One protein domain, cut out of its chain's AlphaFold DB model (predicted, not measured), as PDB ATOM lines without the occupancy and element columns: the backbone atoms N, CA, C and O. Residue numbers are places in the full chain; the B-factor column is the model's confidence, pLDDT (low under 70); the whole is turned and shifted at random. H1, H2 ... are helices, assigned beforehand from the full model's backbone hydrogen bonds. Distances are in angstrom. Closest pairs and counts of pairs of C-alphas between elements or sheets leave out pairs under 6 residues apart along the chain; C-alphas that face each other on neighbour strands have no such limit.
ATOM      1  N   VAL A  44     135.660 149.558 167.055       69.06
ATOM      2  CA  VAL A  44     136.174 149.916 165.721       69.06
ATOM      3  C   VAL A  44     136.856 148.757 165.000       69.06
ATOM      4  O   VAL A  44     136.987 148.816 163.783       69.06
ATOM      5  N   GLU A  45     137.240 147.686 165.696       68.50
ATOM      6  CA  GLU A  45     137.837 146.494 165.081       68.50
ATOM      7  C   GLU A  45     136.906 145.863 164.038       68.50
ATOM      8  O   GLU A  45     137.338 145.567 162.923       68.50
ATOM      9  N   ALA A  46     135.615 145.739 164.359       67.12
ATOM     10  CA  ALA A  46     134.614 145.175 163.460       67.12
ATOM     11  C   ALA A  46     134.471 145.967 162.140       67.12
ATOM     12  O   ALA A  46     134.644 145.372 161.072       67.12
ATOM     13  N   PRO A  47     134.229 147.295 162.145       71.62
ATOM     14  CA  PRO A  47     134.169 148.064 160.907       71.62
ATOM     15  C   PRO A  47     135.526 148.147 160.191       71.62
ATOM     16  O   PRO A  47     135.540 148.232 158.964       71.62
ATOM     17  N   TYR A  48     136.661 148.071 160.899       73.06
ATOM     18  CA  TYR A  48     137.988 148.078 160.271       73.06
ATOM     19  C   TYR A  48     138.288 146.775 159.522       73.06
ATOM     20  O   TYR A  48     138.776 146.824 158.394       73.06
ATOM     21  N   LEU A  49     137.951 145.614 160.102       72.62
ATOM     22  CA  LEU A  49     138.063 144.313 159.433       72.62
ATOM     23  C   LEU A  49     137.230 144.293 158.150       72.62
ATOM     24  O   LEU A  49     137.711 143.870 157.101       72.62
ATOM     25  N   VAL A  50     135.999 144.798 158.223       72.19
ATOM     26  CA  VAL A  50     135.087 144.873 157.081       72.19
ATOM     27  C   VAL A  50     135.590 145.847 156.014       72.19
ATOM     28  O   VAL A  50     135.601 145.509 154.832       72.19
ATOM     29  N   ALA A  51     136.039 147.041 156.406       75.81
ATOM     30  CA  ALA A  51     136.577 148.029 155.476       75.81
ATOM     31  C   ALA A  51     137.833 147.506 154.767       75.81
ATOM     32  O   ALA A  51     137.948 147.626 153.548       75.81
ATOM     33  N   LEU A  52     138.738 146.861 155.510       76.00
ATOM     34  CA  LEU A  52     139.906 146.181 154.955       76.00
ATOM     35  C   LEU A  52     139.484 145.075 153.979       76.00
ATOM     36  O   LEU A  52     140.082 144.934 152.916       76.00
ATOM     37  N   TRP A  53     138.431 144.321 154.294       72.12
ATOM     38  CA  TRP A  53     137.918 143.247 153.444       72.12
ATOM     39  C   TRP A  53     137.341 143.766 152.122       72.12
ATOM     40  O   TRP A  53     137.679 143.257 151.055       72.12
ATOM     41  N   ILE A  54     136.542 144.836 152.170       74.88
ATOM     42  CA  ILE A  54     136.009 145.522 150.983       74.88
ATOM     43  C   ILE A  54     137.149 146.147 150.161       74.88
ATOM     44  O   ILE A  54     137.135 146.101 148.928       74.88
ATOM     45  N   LEU A  55     138.176 146.686 150.824       79.62
ATOM     46  CA  LEU A  55     139.367 147.231 150.171       79.62
ATOM     47  C   LEU A  55     140.165 146.135 149.452       79.62
ATOM     48  O   LEU A  55     140.553 146.315 148.303       79.62
ATOM     49  N   VAL A  56     140.349 144.969 150.073       78.62
ATOM     50  CA  VAL A  56     141.005 143.814 149.440       78.62
ATOM     51  C   VAL A  56     140.170 143.272 148.278       78.62
ATOM     52  O   VAL A  56     140.721 143.005 147.212       78.62
ATOM     53  N   ALA A  57     138.848 143.155 148.437       74.44
ATOM     54  CA  ALA A  57     137.949 142.698 147.380       74.44
ATOM     55  C   ALA A  57     137.948 143.646 146.169       74.44
ATOM     56  O   ALA A  57     138.013 143.193 145.026       74.44
ATOM     57  N   SER A  58     137.935 144.961 146.403       75.00
ATOM     58  CA  SER A  58     137.999 145.970 145.339       75.00
ATOM     59  C   SER A  58     139.369 146.015 144.656       75.00
ATOM     60  O   SER A  58     139.419 146.045 143.427       75.00
ATOM     61  N   LEU A  59     140.477 145.916 145.403       78.75
ATOM     62  CA  LEU A  59     141.815 145.776 144.815       78.75
ATOM     63  C   LEU A  59     141.923 144.507 143.964       78.75
ATOM     64  O   LEU A  59     142.420 144.570 142.842       78.75
ATOM     65  N   ALA A  60     141.427 143.371 144.459       73.50
ATOM     66  CA  ALA A  60     141.408 142.123 143.705       73.50
ATOM     67  C   ALA A  60     140.600 142.279 142.408       73.50
ATOM     68  O   ALA A  60     141.089 141.927 141.335       73.50
ATOM     69  N   LYS A  61     139.406 142.882 142.482       70.62
ATOM     70  CA  LYS A  61     138.551 143.176 141.322       70.62
ATOM     71  C   LYS A  61     139.290 144.043 140.292       70.62
ATOM     72  O   LYS A  61     139.316 143.679 139.122       70.62
ATOM     73  N   ILE A  62     139.994 145.096 140.718       75.81
ATOM     74  CA  ILE A  62     140.811 145.967 139.846       75.81
ATOM     75  C   ILE A  62     141.969 145.196 139.188       75.81
ATOM     76  O   ILE A  62     142.191 145.315 137.981       75.81
ATOM     77  N   VAL A  63     142.690 144.372 139.952       74.00
ATOM     78  CA  VAL A  63     143.826 143.573 139.459       74.00
ATOM     79  C   VAL A  63     143.371 142.522 138.437       74.00
ATOM     80  O   VAL A  63     144.004 142.358 137.390       74.00
ATOM     81  N   PHE A  64     142.244 141.850 138.684       67.75
ATOM     82  CA  PHE A  64     141.673 140.879 137.746       67.75
ATOM     83  C   PHE A  64     141.076 141.534 136.495       67.75
ATOM     84  O   PHE A  64     141.130 140.936 135.420       67.75
ATOM     85  N   HIS A  65     140.571 142.767 136.590       68.44
ATOM     86  CA  HIS A  65     140.085 143.524 135.433       68.44
ATOM     87  C   HIS A  65     141.216 144.036 134.527       68.44
ATOM     88  O   HIS A  65     141.028 144.197 133.319       68.44
ATOM     89  N   LEU A  66     142.406 144.261 135.093       69.75
ATOM     90  CA  LEU A  66     143.605 144.635 134.340       69.75
ATOM     91  C   LEU A  66     144.189 143.437 133.568       69.75
ATOM     92  O   LEU A  66     144.716 143.585 132.461       69.75
ATOM     93  N   SER A  67     144.030 142.228 134.108       64.00
ATOM     94  CA  SER A  67     144.440 140.982 133.461       64.00
ATOM     95  C   SER A  67     143.358 140.486 132.489       64.00
ATOM     96  O   SER A  67     142.600 139.560 132.781       64.00
ATOM     97  N   ARG A  68     143.295 141.096 131.294       57.91
ATOM     98  CA  ARG A  68     142.248 140.896 130.259       57.91
ATOM     99  C   ARG A  68     141.971 139.445 129.813       57.91
ATOM    100  O   ARG A  68     141.035 139.224 129.052       57.91
ATOM    101  N   LYS A  69     142.765 138.456 130.235       57.19
ATOM    102  CA  LYS A  69     142.569 137.034 129.892       57.19
ATOM    103  C   LYS A  69     141.787 136.231 130.933       57.19
ATOM    104  O   LYS A  69     141.204 135.221 130.562       57.19
ATOM    105  N   VAL A  70     141.763 136.646 132.202       58.28
ATOM    106  CA  VAL A  70     141.166 135.842 133.289       58.28
ATOM    107  C   VAL A  70     139.713 136.257 133.558       58.28
ATOM    108  O   VAL A  70     138.859 135.416 133.825       58.28
ATOM    109  N   THR A  71     139.397 137.540 133.376       54.91
ATOM    110  CA  THR A  71     138.061 138.130 133.584       54.91
ATOM    111  C   THR A  71     137.033 137.769 132.506       54.91
ATOM    112  O   THR A  71     135.840 137.898 132.746       54.91
ATOM    113  N   SER A  72     137.452 137.274 131.335       63.66
ATOM    114  CA  SER A  72     136.509 136.811 130.300       63.66
ATOM    115  C   SER A  72     135.910 135.432 130.602       63.66
ATOM    116  O   SER A  72     134.907 135.073 129.990       63.66
ATOM    117  N   LEU A  73     136.543 134.644 131.477       66.75
ATOM    118  CA  LEU A  73     136.132 133.267 131.758       66.75
ATOM    119  C   LEU A  73     135.347 133.138 133.070       66.75
ATOM    120  O   LEU A  73     134.546 132.219 133.207       66.75
ATOM    121  N   VAL A  74     135.582 134.037 134.033       71.12
ATOM    122  CA  VAL A  74     135.008 133.944 135.381       71.12
ATOM    123  C   VAL A  74     134.119 135.161 135.658       71.12
ATOM    124  O   VAL A  74     134.635 136.280 135.667       71.12
ATOM    125  N   PRO A  75     132.807 134.966 135.914       72.50
ATOM    126  CA  PRO A  75     131.911 136.036 136.333       72.50
ATOM    127  C   PRO A  75     132.436 136.695 137.601       72.50
ATOM    128  O   PRO A  75     132.869 136.023 138.537       72.50
ATOM    129  N   GLU A  76     132.347 138.009 137.664       73.44
ATOM    130  CA  GLU A  76     132.871 138.797 138.774       73.44
ATOM    131  C   GLU A  76     132.300 138.377 140.145       73.44
ATOM    132  O   GLU A  76     133.028 138.274 141.133       73.44
ATOM    133  N   SER A  77     131.019 137.994 140.185       76.88
ATOM    134  CA  SER A  77     130.367 137.445 141.380       76.88
ATOM    135  C   SER A  77     130.995 136.127 141.851       76.88
ATOM    136  O   SER A  77     131.041 135.858 143.047       76.88
ATOM    137  N   CYS A  78     131.526 135.313 140.936       77.19
ATOM    138  CA  CYS A  78     132.211 134.066 141.273       77.19
ATOM    139  C   CYS A  78     133.549 134.341 141.975       77.19
ATOM    140  O   CYS A  78     133.876 133.658 142.943       77.19
ATOM    141  N   LEU A  79     134.280 135.385 141.569       73.25
ATOM    142  CA  LEU A  79     135.511 135.804 142.248       73.25
ATOM    143  C   LEU A  79     135.240 136.280 143.680       73.25
ATOM    144  O   LEU A  79     135.987 135.915 144.584       73.25
ATOM    145  N   LEU A  80     134.157 137.035 143.901       74.75
ATOM    146  CA  LEU A  80     133.748 137.482 145.240       74.75
ATOM    147  C   LEU A  80     133.350 136.305 146.145       74.75
ATOM    148  O   LEU A  80     133.729 136.272 147.315       74.75
ATOM    149  N   ILE A  81     132.657 135.303 145.594       81.50
ATOM    150  CA  ILE A  81     132.303 134.073 146.320       81.50
ATOM    151  C   ILE A  81     133.557 133.251 146.656       81.50
ATOM    152  O   ILE A  81     133.708 132.814 147.795       81.50
ATOM    153  N   LEU A  82     134.478 133.059 145.706       81.75
ATOM    154  CA  LEU A  82     135.719 132.308 145.931       81.75
ATOM    155  C   LEU A  82     136.640 133.007 146.935       81.75
ATOM    156  O   LEU A  82     137.202 132.348 147.805       81.75
ATOM    157  N   LEU A  83     136.764 134.334 146.858       78.31
ATOM    158  CA  LEU A  83     137.519 135.128 147.827       78.31
ATOM    159  C   LEU A  83     136.922 134.992 149.235       78.31
ATOM    160  O   LEU A  83     137.661 134.780 150.198       78.31
ATOM    161  N   GLY A  84     135.590 135.044 149.346       77.44
ATOM    162  CA  GLY A  84     134.883 134.807 150.603       77.44
ATOM    163  C   GLY A  84     135.068 133.391 151.146       77.44
ATOM    164  O   GLY A  84     135.278 133.226 152.344       77.44
ATOM    165  N   LEU A  85     135.084 132.379 150.274       82.31
ATOM    166  CA  LEU A  85     135.328 130.986 150.650       82.31
ATOM    167  C   LEU A  85     136.768 130.763 151.134       82.31
ATOM    168  O   LEU A  85     136.981 130.092 152.140       82.31
ATOM    169  N   VAL A  86     137.759 131.340 150.448       82.00
ATOM    170  CA  VAL A  86     139.176 131.237 150.830       82.00
ATOM    171  C   VAL A  86     139.410 131.898 152.185       82.00
ATOM    172  O   VAL A  86     140.031 131.299 153.057       82.00
ATOM    173  N   LEU A  87     138.873 133.099 152.401       74.31
ATOM    174  CA  LEU A  87     139.032 133.818 153.668       74.31
ATOM    175  C   LEU A  87     138.240 133.169 154.808       74.31
ATOM    176  O   LEU A  87     138.792 132.998 155.891       74.31
ATOM    177  N   GLY A  88     137.004 132.725 154.559       74.25
ATOM    178  CA  GLY A  88     136.235 131.928 155.519       74.25
ATOM    179  C   GLY A  88     136.949 130.625 155.890       74.25
ATOM    180  O   GLY A  88     136.983 130.251 157.058       74.25
ATOM    181  N   GLY A  89     137.606 129.983 154.919       80.12
ATOM    182  CA  GLY A  89     138.442 128.803 155.132       80.12
ATOM    183  C   GLY A  89     139.703 129.085 155.952       80.12
ATOM    184  O   GLY A  89     140.033 128.308 156.843       80.12
ATOM    185  N   ILE A  90     140.387 130.209 155.708       78.81
ATOM    186  CA  ILE A  90     141.566 130.630 156.486       78.81
ATOM    187  C   ILE A  90     141.170 130.944 157.933       78.81
ATOM    188  O   ILE A  90     141.836 130.489 158.861       78.81
ATOM    189  N   VAL A  91     140.070 131.669 158.143       69.94
ATOM    190  CA  VAL A  91     139.565 131.982 159.489       69.94
ATOM    191  C   VAL A  91     139.149 130.706 160.220       69.94
ATOM    192  O   VAL A  91     139.518 130.535 161.376       69.94
ATOM    193  N   LEU A  92     138.477 129.769 159.545       72.31
ATOM    194  CA  LEU A  92     138.129 128.462 160.111       72.31
ATOM    195  C   LEU A  92     139.372 127.628 160.470       72.31
ATOM    196  O   LEU A  92     139.375 126.915 161.471       72.31
ATOM    197  N   ALA A  93     140.438 127.722 159.672       74.75
ATOM    198  CA  ALA A  93     141.689 127.013 159.926       74.75
ATOM    199  C   ALA A  93     142.477 127.592 161.117       74.75
ATOM    200  O   ALA A  93     143.142 126.842 161.833       74.75
ATOM    201  N   VAL A  94     142.402 128.909 161.342       73.62
ATOM    202  CA  VAL A  94     143.130 129.615 162.413       73.62
ATOM    203  C   VAL A  94     142.330 129.653 163.722       73.62
ATOM    204  O   VAL A  94     142.893 129.450 164.800       73.62
ATOM    205  N   ALA A  95     141.013 129.854 163.659       62.91
ATOM    206  CA  ALA A  95     140.129 129.900 164.815       62.91
ATOM    207  C   ALA A  95     139.526 128.513 165.085       62.91
ATOM    208  O   ALA A  95     138.447 128.172 164.612       62.91
ATOM    209  N   LYS A  96     140.188 127.704 165.925       56.69
ATOM    210  CA  LYS A  96     139.670 126.395 166.388       56.69
ATOM    211  C   LYS A  96     138.359 126.461 167.205       56.69
ATOM    212  O   LYS A  96     137.887 125.427 167.674       56.69
ATOM    213  N   LYS A  97     137.757 127.642 167.376       51.88
ATOM    214  CA  LYS A  97     136.392 127.839 167.877       51.88
ATOM    215  C   LYS A  97     135.609 128.691 166.884       51.88
ATOM    216  O   LYS A  97     135.928 129.856 166.664       51.88
ATOM    217  N   ALA A  98     134.577 128.082 166.313       50.12
ATOM    218  CA  ALA A  98     133.641 128.708 165.397       50.12
ATOM    219  C   ALA A  98     132.626 129.564 166.172       50.12
ATOM    220  O   ALA A  98     131.468 129.188 166.309       50.12
ATOM    221  N   GLU A  99     133.064 130.707 166.692       51.38
ATOM    222  CA  GLU A  99     132.148 131.755 167.176       51.38
ATOM    223  C   GLU A  99     132.153 132.968 166.240       51.38
ATOM    224  O   GLU A  99     131.989 134.106 166.649       51.38
ATOM    225  N   TYR A 100     132.330 132.702 164.946       50.75
ATOM    226  CA  TYR A 100     132.047 133.646 163.868       50.75
ATOM    227  C   TYR A 100     130.774 133.194 163.150       50.75
ATOM    228  O   TYR A 100     130.756 132.940 161.947       50.75
ATOM    229  N   GLN A 101     129.688 133.039 163.910       48.06
ATOM    230  CA  GLN A 101     128.377 133.140 163.286       48.06
ATOM    231  C   GLN A 101     128.294 134.581 162.802       48.06
ATOM    232  O   GLN A 101     128.316 135.506 163.609       48.06
ATOM    233  N   LEU A 102     128.314 134.769 161.482       53.00
ATOM    234  CA  LEU A 102     128.040 136.055 160.860       53.00
ATOM    235  C   LEU A 102     126.673 136.497 161.374       53.00
ATOM    236  O   LEU A 102     125.650 136.021 160.883       53.00
ATOM    237  N   GLU A 103     126.669 137.351 162.399       58.12
ATOM    238  CA  GLU A 103     125.462 137.998 162.885       58.12
ATOM    239  C   GLU A 103     124.759 138.550 161.636       58.12
ATOM    240  O   GLU A 103     125.388 139.292 160.866       58.12
ATOM    241  N   PRO A 104     123.498 138.170 161.373       57.91
ATOM    242  CA  PRO A 104     122.795 138.568 160.159       57.91
ATOM    243  C   PRO A 104     122.869 140.082 159.912       57.91
ATOM    244  O   PRO A 104     122.953 140.514 158.764       57.91
ATOM    245  N   GLY A 105     122.935 140.883 160.982       58.25
ATOM    246  CA  GLY A 105     123.139 142.330 160.921       58.25
ATOM    247  C   GLY A 105     124.425 142.751 160.203       58.25
ATOM    248  O   GLY A 105     124.372 143.620 159.341       58.25
ATOM    249  N   THR A 106     125.563 142.110 160.465       64.44
ATOM    250  CA  THR A 106     126.854 142.469 159.851       64.44
ATOM    251  C   THR A 106     126.884 142.112 158.364       64.44
ATOM    252  O   THR A 106     127.357 142.888 157.538       64.44
ATOM    253  N   PHE A 107     126.307 140.972 157.977       69.31
ATOM    254  CA  PHE A 107     126.170 140.609 156.564       69.31
ATOM    255  C   PHE A 107     125.262 141.598 155.812       69.31
ATOM    256  O   PHE A 107     125.637 142.114 154.757       69.31
ATOM    257  N   PHE A 108     124.089 141.912 156.364       66.06
ATOM    258  CA  PHE A 108     123.138 142.820 155.722       66.06
ATOM    259  C   PHE A 108     123.644 144.263 155.642       66.06
ATOM    260  O   PHE A 108     123.404 144.927 154.638       66.06
ATOM    261  N   LEU A 109     124.348 144.751 156.664       71.31
ATOM    262  CA  LEU A 109     124.840 146.130 156.714       71.31
ATOM    263  C   LEU A 109     126.096 146.358 155.872       71.31
ATOM    264  O   LEU A 109     126.362 147.499 155.508       71.31
ATOM    265  N   PHE A 110     126.860 145.309 155.549       68.94
ATOM    266  CA  PHE A 110     128.156 145.475 154.885       68.94
ATOM    267  C   PHE A 110     128.329 144.707 153.577       68.94
ATOM    268  O   PHE A 110     128.984 145.227 152.678       68.94
ATOM    269  N   LEU A 111     127.746 143.512 153.421       72.69
ATOM    270  CA  LEU A 111     127.812 142.782 152.148       72.69
ATOM    271  C   LEU A 111     126.739 143.250 151.171       72.69
ATOM    272  O   LEU A 111     126.997 143.360 149.976       72.69
ATOM    273  N   LEU A 112     125.541 143.549 151.666       80.50
ATOM    274  CA  LEU A 112     124.423 143.903 150.802       80.50
ATOM    275  C   LEU A 112     124.592 145.276 150.116       80.50
ATOM    276  O   LEU A 112     124.348 145.345 148.910       80.50
ATOM    277  N   PRO A 113     125.070 146.346 150.791       81.62
ATOM    278  CA  PRO A 113     125.225 147.656 150.158       81.62
ATOM    279  C   PRO A 113     126.156 147.686 148.938       81.62
ATOM    280  O   PRO A 113     125.728 148.216 147.913       81.62
ATOM    281  N   PRO A 114     127.381 147.118 148.962       78.00
ATOM    282  CA  PRO A 114     128.241 147.119 147.783       78.00
ATOM    283  C   PRO A 114     127.680 146.250 146.650       78.00
ATOM    284  O   PRO A 114     127.799 146.644 145.497       78.00
ATOM    285  N   ILE A 115     127.021 145.121 146.945       83.06
ATOM    286  CA  ILE A 115     126.444 144.239 145.911       83.06
ATOM    287  C   ILE A 115     125.259 144.915 145.208       83.06
ATOM    288  O   ILE A 115     125.156 144.888 143.978       83.06
ATOM    289  N   VAL A 116     124.362 145.544 145.974       85.69
ATOM    290  CA  VAL A 116     123.210 146.265 145.412       85.69
ATOM    291  C   VAL A 116     123.657 147.516 144.659       85.69
ATOM    292  O   VAL A 116     123.117 147.806 143.596       85.69
ATOM    293  N   LEU A 117     124.669 148.236 145.156       82.94
ATOM    294  CA  LEU A 117     125.207 149.406 144.463       82.94
ATOM    295  C   LEU A 117     125.890 149.027 143.141       82.94
ATOM    296  O   LEU A 117     125.689 149.713 142.147       82.94
ATOM    297  N   ASP A 118     126.655 147.936 143.107       82.00
ATOM    298  CA  ASP A 118     127.371 147.462 141.913       82.00
ATOM    299  C   ASP A 118     126.401 146.983 140.816       82.00
ATOM    300  O   ASP A 118     126.493 147.398 139.659       82.00
ATOM    301  N   SER A 119     125.389 146.198 141.197       85.31
ATOM    302  CA  SER A 119     124.331 145.739 140.281       85.31
ATOM    303  C   SER A 119     123.382 146.861 139.840       85.31
ATOM    304  O   SER A 119     122.942 146.879 138.690       85.31
ATOM    305  N   GLY A 120     123.103 147.827 140.719       85.56
ATOM    306  CA  GLY A 120     122.316 149.016 140.399       85.56
ATOM    307  C   GLY A 120     123.065 150.012 139.508       85.56
ATOM    308  O   GLY A 120     122.457 150.616 138.628       85.56
ATOM    309  N   TYR A 121     124.384 150.156 139.682       82.88
ATOM    310  CA  TYR A 121     125.212 151.066 138.884       82.88
ATOM    311  C   TYR A 121     125.340 150.614 137.424       82.88
ATOM    312  O   TYR A 121     125.319 151.448 136.520       82.88
ATOM    313  N   PHE A 122     125.417 149.303 137.169       79.56
ATOM    314  CA  PHE A 122     125.509 148.765 135.806       79.56
ATOM    315  C   PHE A 122     124.155 148.691 135.074       79.56
ATOM    316  O   PHE A 122     124.092 148.246 133.926       79.56
ATOM    317  N   MET A 123     123.060 149.121 135.709       83.56
ATOM    318  CA  MET A 123     121.723 149.048 135.127       83.56
ATOM    319  C   MET A 123     121.445 150.246 134.196       83.56
ATOM    320  O   MET A 123     121.403 151.388 134.661       83.56
ATOM    321  N   PRO A 124     121.197 150.037 132.883       83.88
ATOM    322  CA  PRO A 124     120.901 151.131 131.960       83.88
ATOM    323  C   PRO A 124     119.557 151.786 132.296       83.88
ATOM    324  O   PRO A 124     118.489 151.222 132.044       83.88
TER     325      PRO A 124
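AT A GLANCE: This is residues 44 to 124 of the 175 residues of the protein "Sodium/hydrogen exchanger 5" of Homo sapiens (UniProt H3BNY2). This is a loose, open frame of helices: the long H1 and H2 slant past each other, near at one place, H2 by its first half, and spread apart toward H1's beginning and H2's end. The short H3 and H4, joined by a tight link, make a third arm set off from H2, with H3 near H1 and the end of H4 sticking out. The 81 printed residues hold four named helices, in the order H1, H2, H3, H4, and no named strand; the class is all helix. The whole is only just loose, close to compact, with a radius of gyration of the C-alphas of 14.3 A, and elongated, with spans of 41 by 26 by 18 A.

HOW THE PARTS SIT: Start at H1, residues 44 to 66, the longest helix. It only just touches H2, residues 76 to 94, with 3 pairs of C-alphas within 8 A; the closest are those of Ala 57 and Leu 80, 7.0 A apart. H1 touches H2 with residues 57 to 61 alone, and H2 touches H1 with residues 76 to 83 alone. The two run opposite ways at a steep tilt of 45 degrees. H3, residues 104 to 110, is close to H1 but not clearly touching: the closest C-alphas, of Val 50 and Phe 110, are 7.3 A apart. H3 meets H4, residues 112 to 121, only through their link. H4 is apart from H1 and H2, and H3 is apart from H2. In H1, H2, H3 and H4 every O i to N i+4 pair is within hydrogen-bond range.

IN THESE COORDINATES: Find C-alpha 44 at (136.174, 149.916, 165.721); from there H1 runs 32.7 A to C-alpha 66. H2 begins at C-alpha 76, (132.871, 138.797, 138.774), and spans 27.4 A. H3 spans 10.2 A; H4 spans 13.9 A and ends at C-alpha 121, (125.212, 151.066, 138.884).

THE WHOLE: The printed part has no cut and no long link. The farthest C-alphas, of Lys 96 and Pro 124, are 46.4 A apart. Residues 93 to 99 stand free, as do 116 to 124, of which 116 to 121 belong to H4. The mean pLDDT of the printed part is 71.5; look for values under 70 at residues 44 to 46, 64 to 73, 91, 95 to 108 and 110.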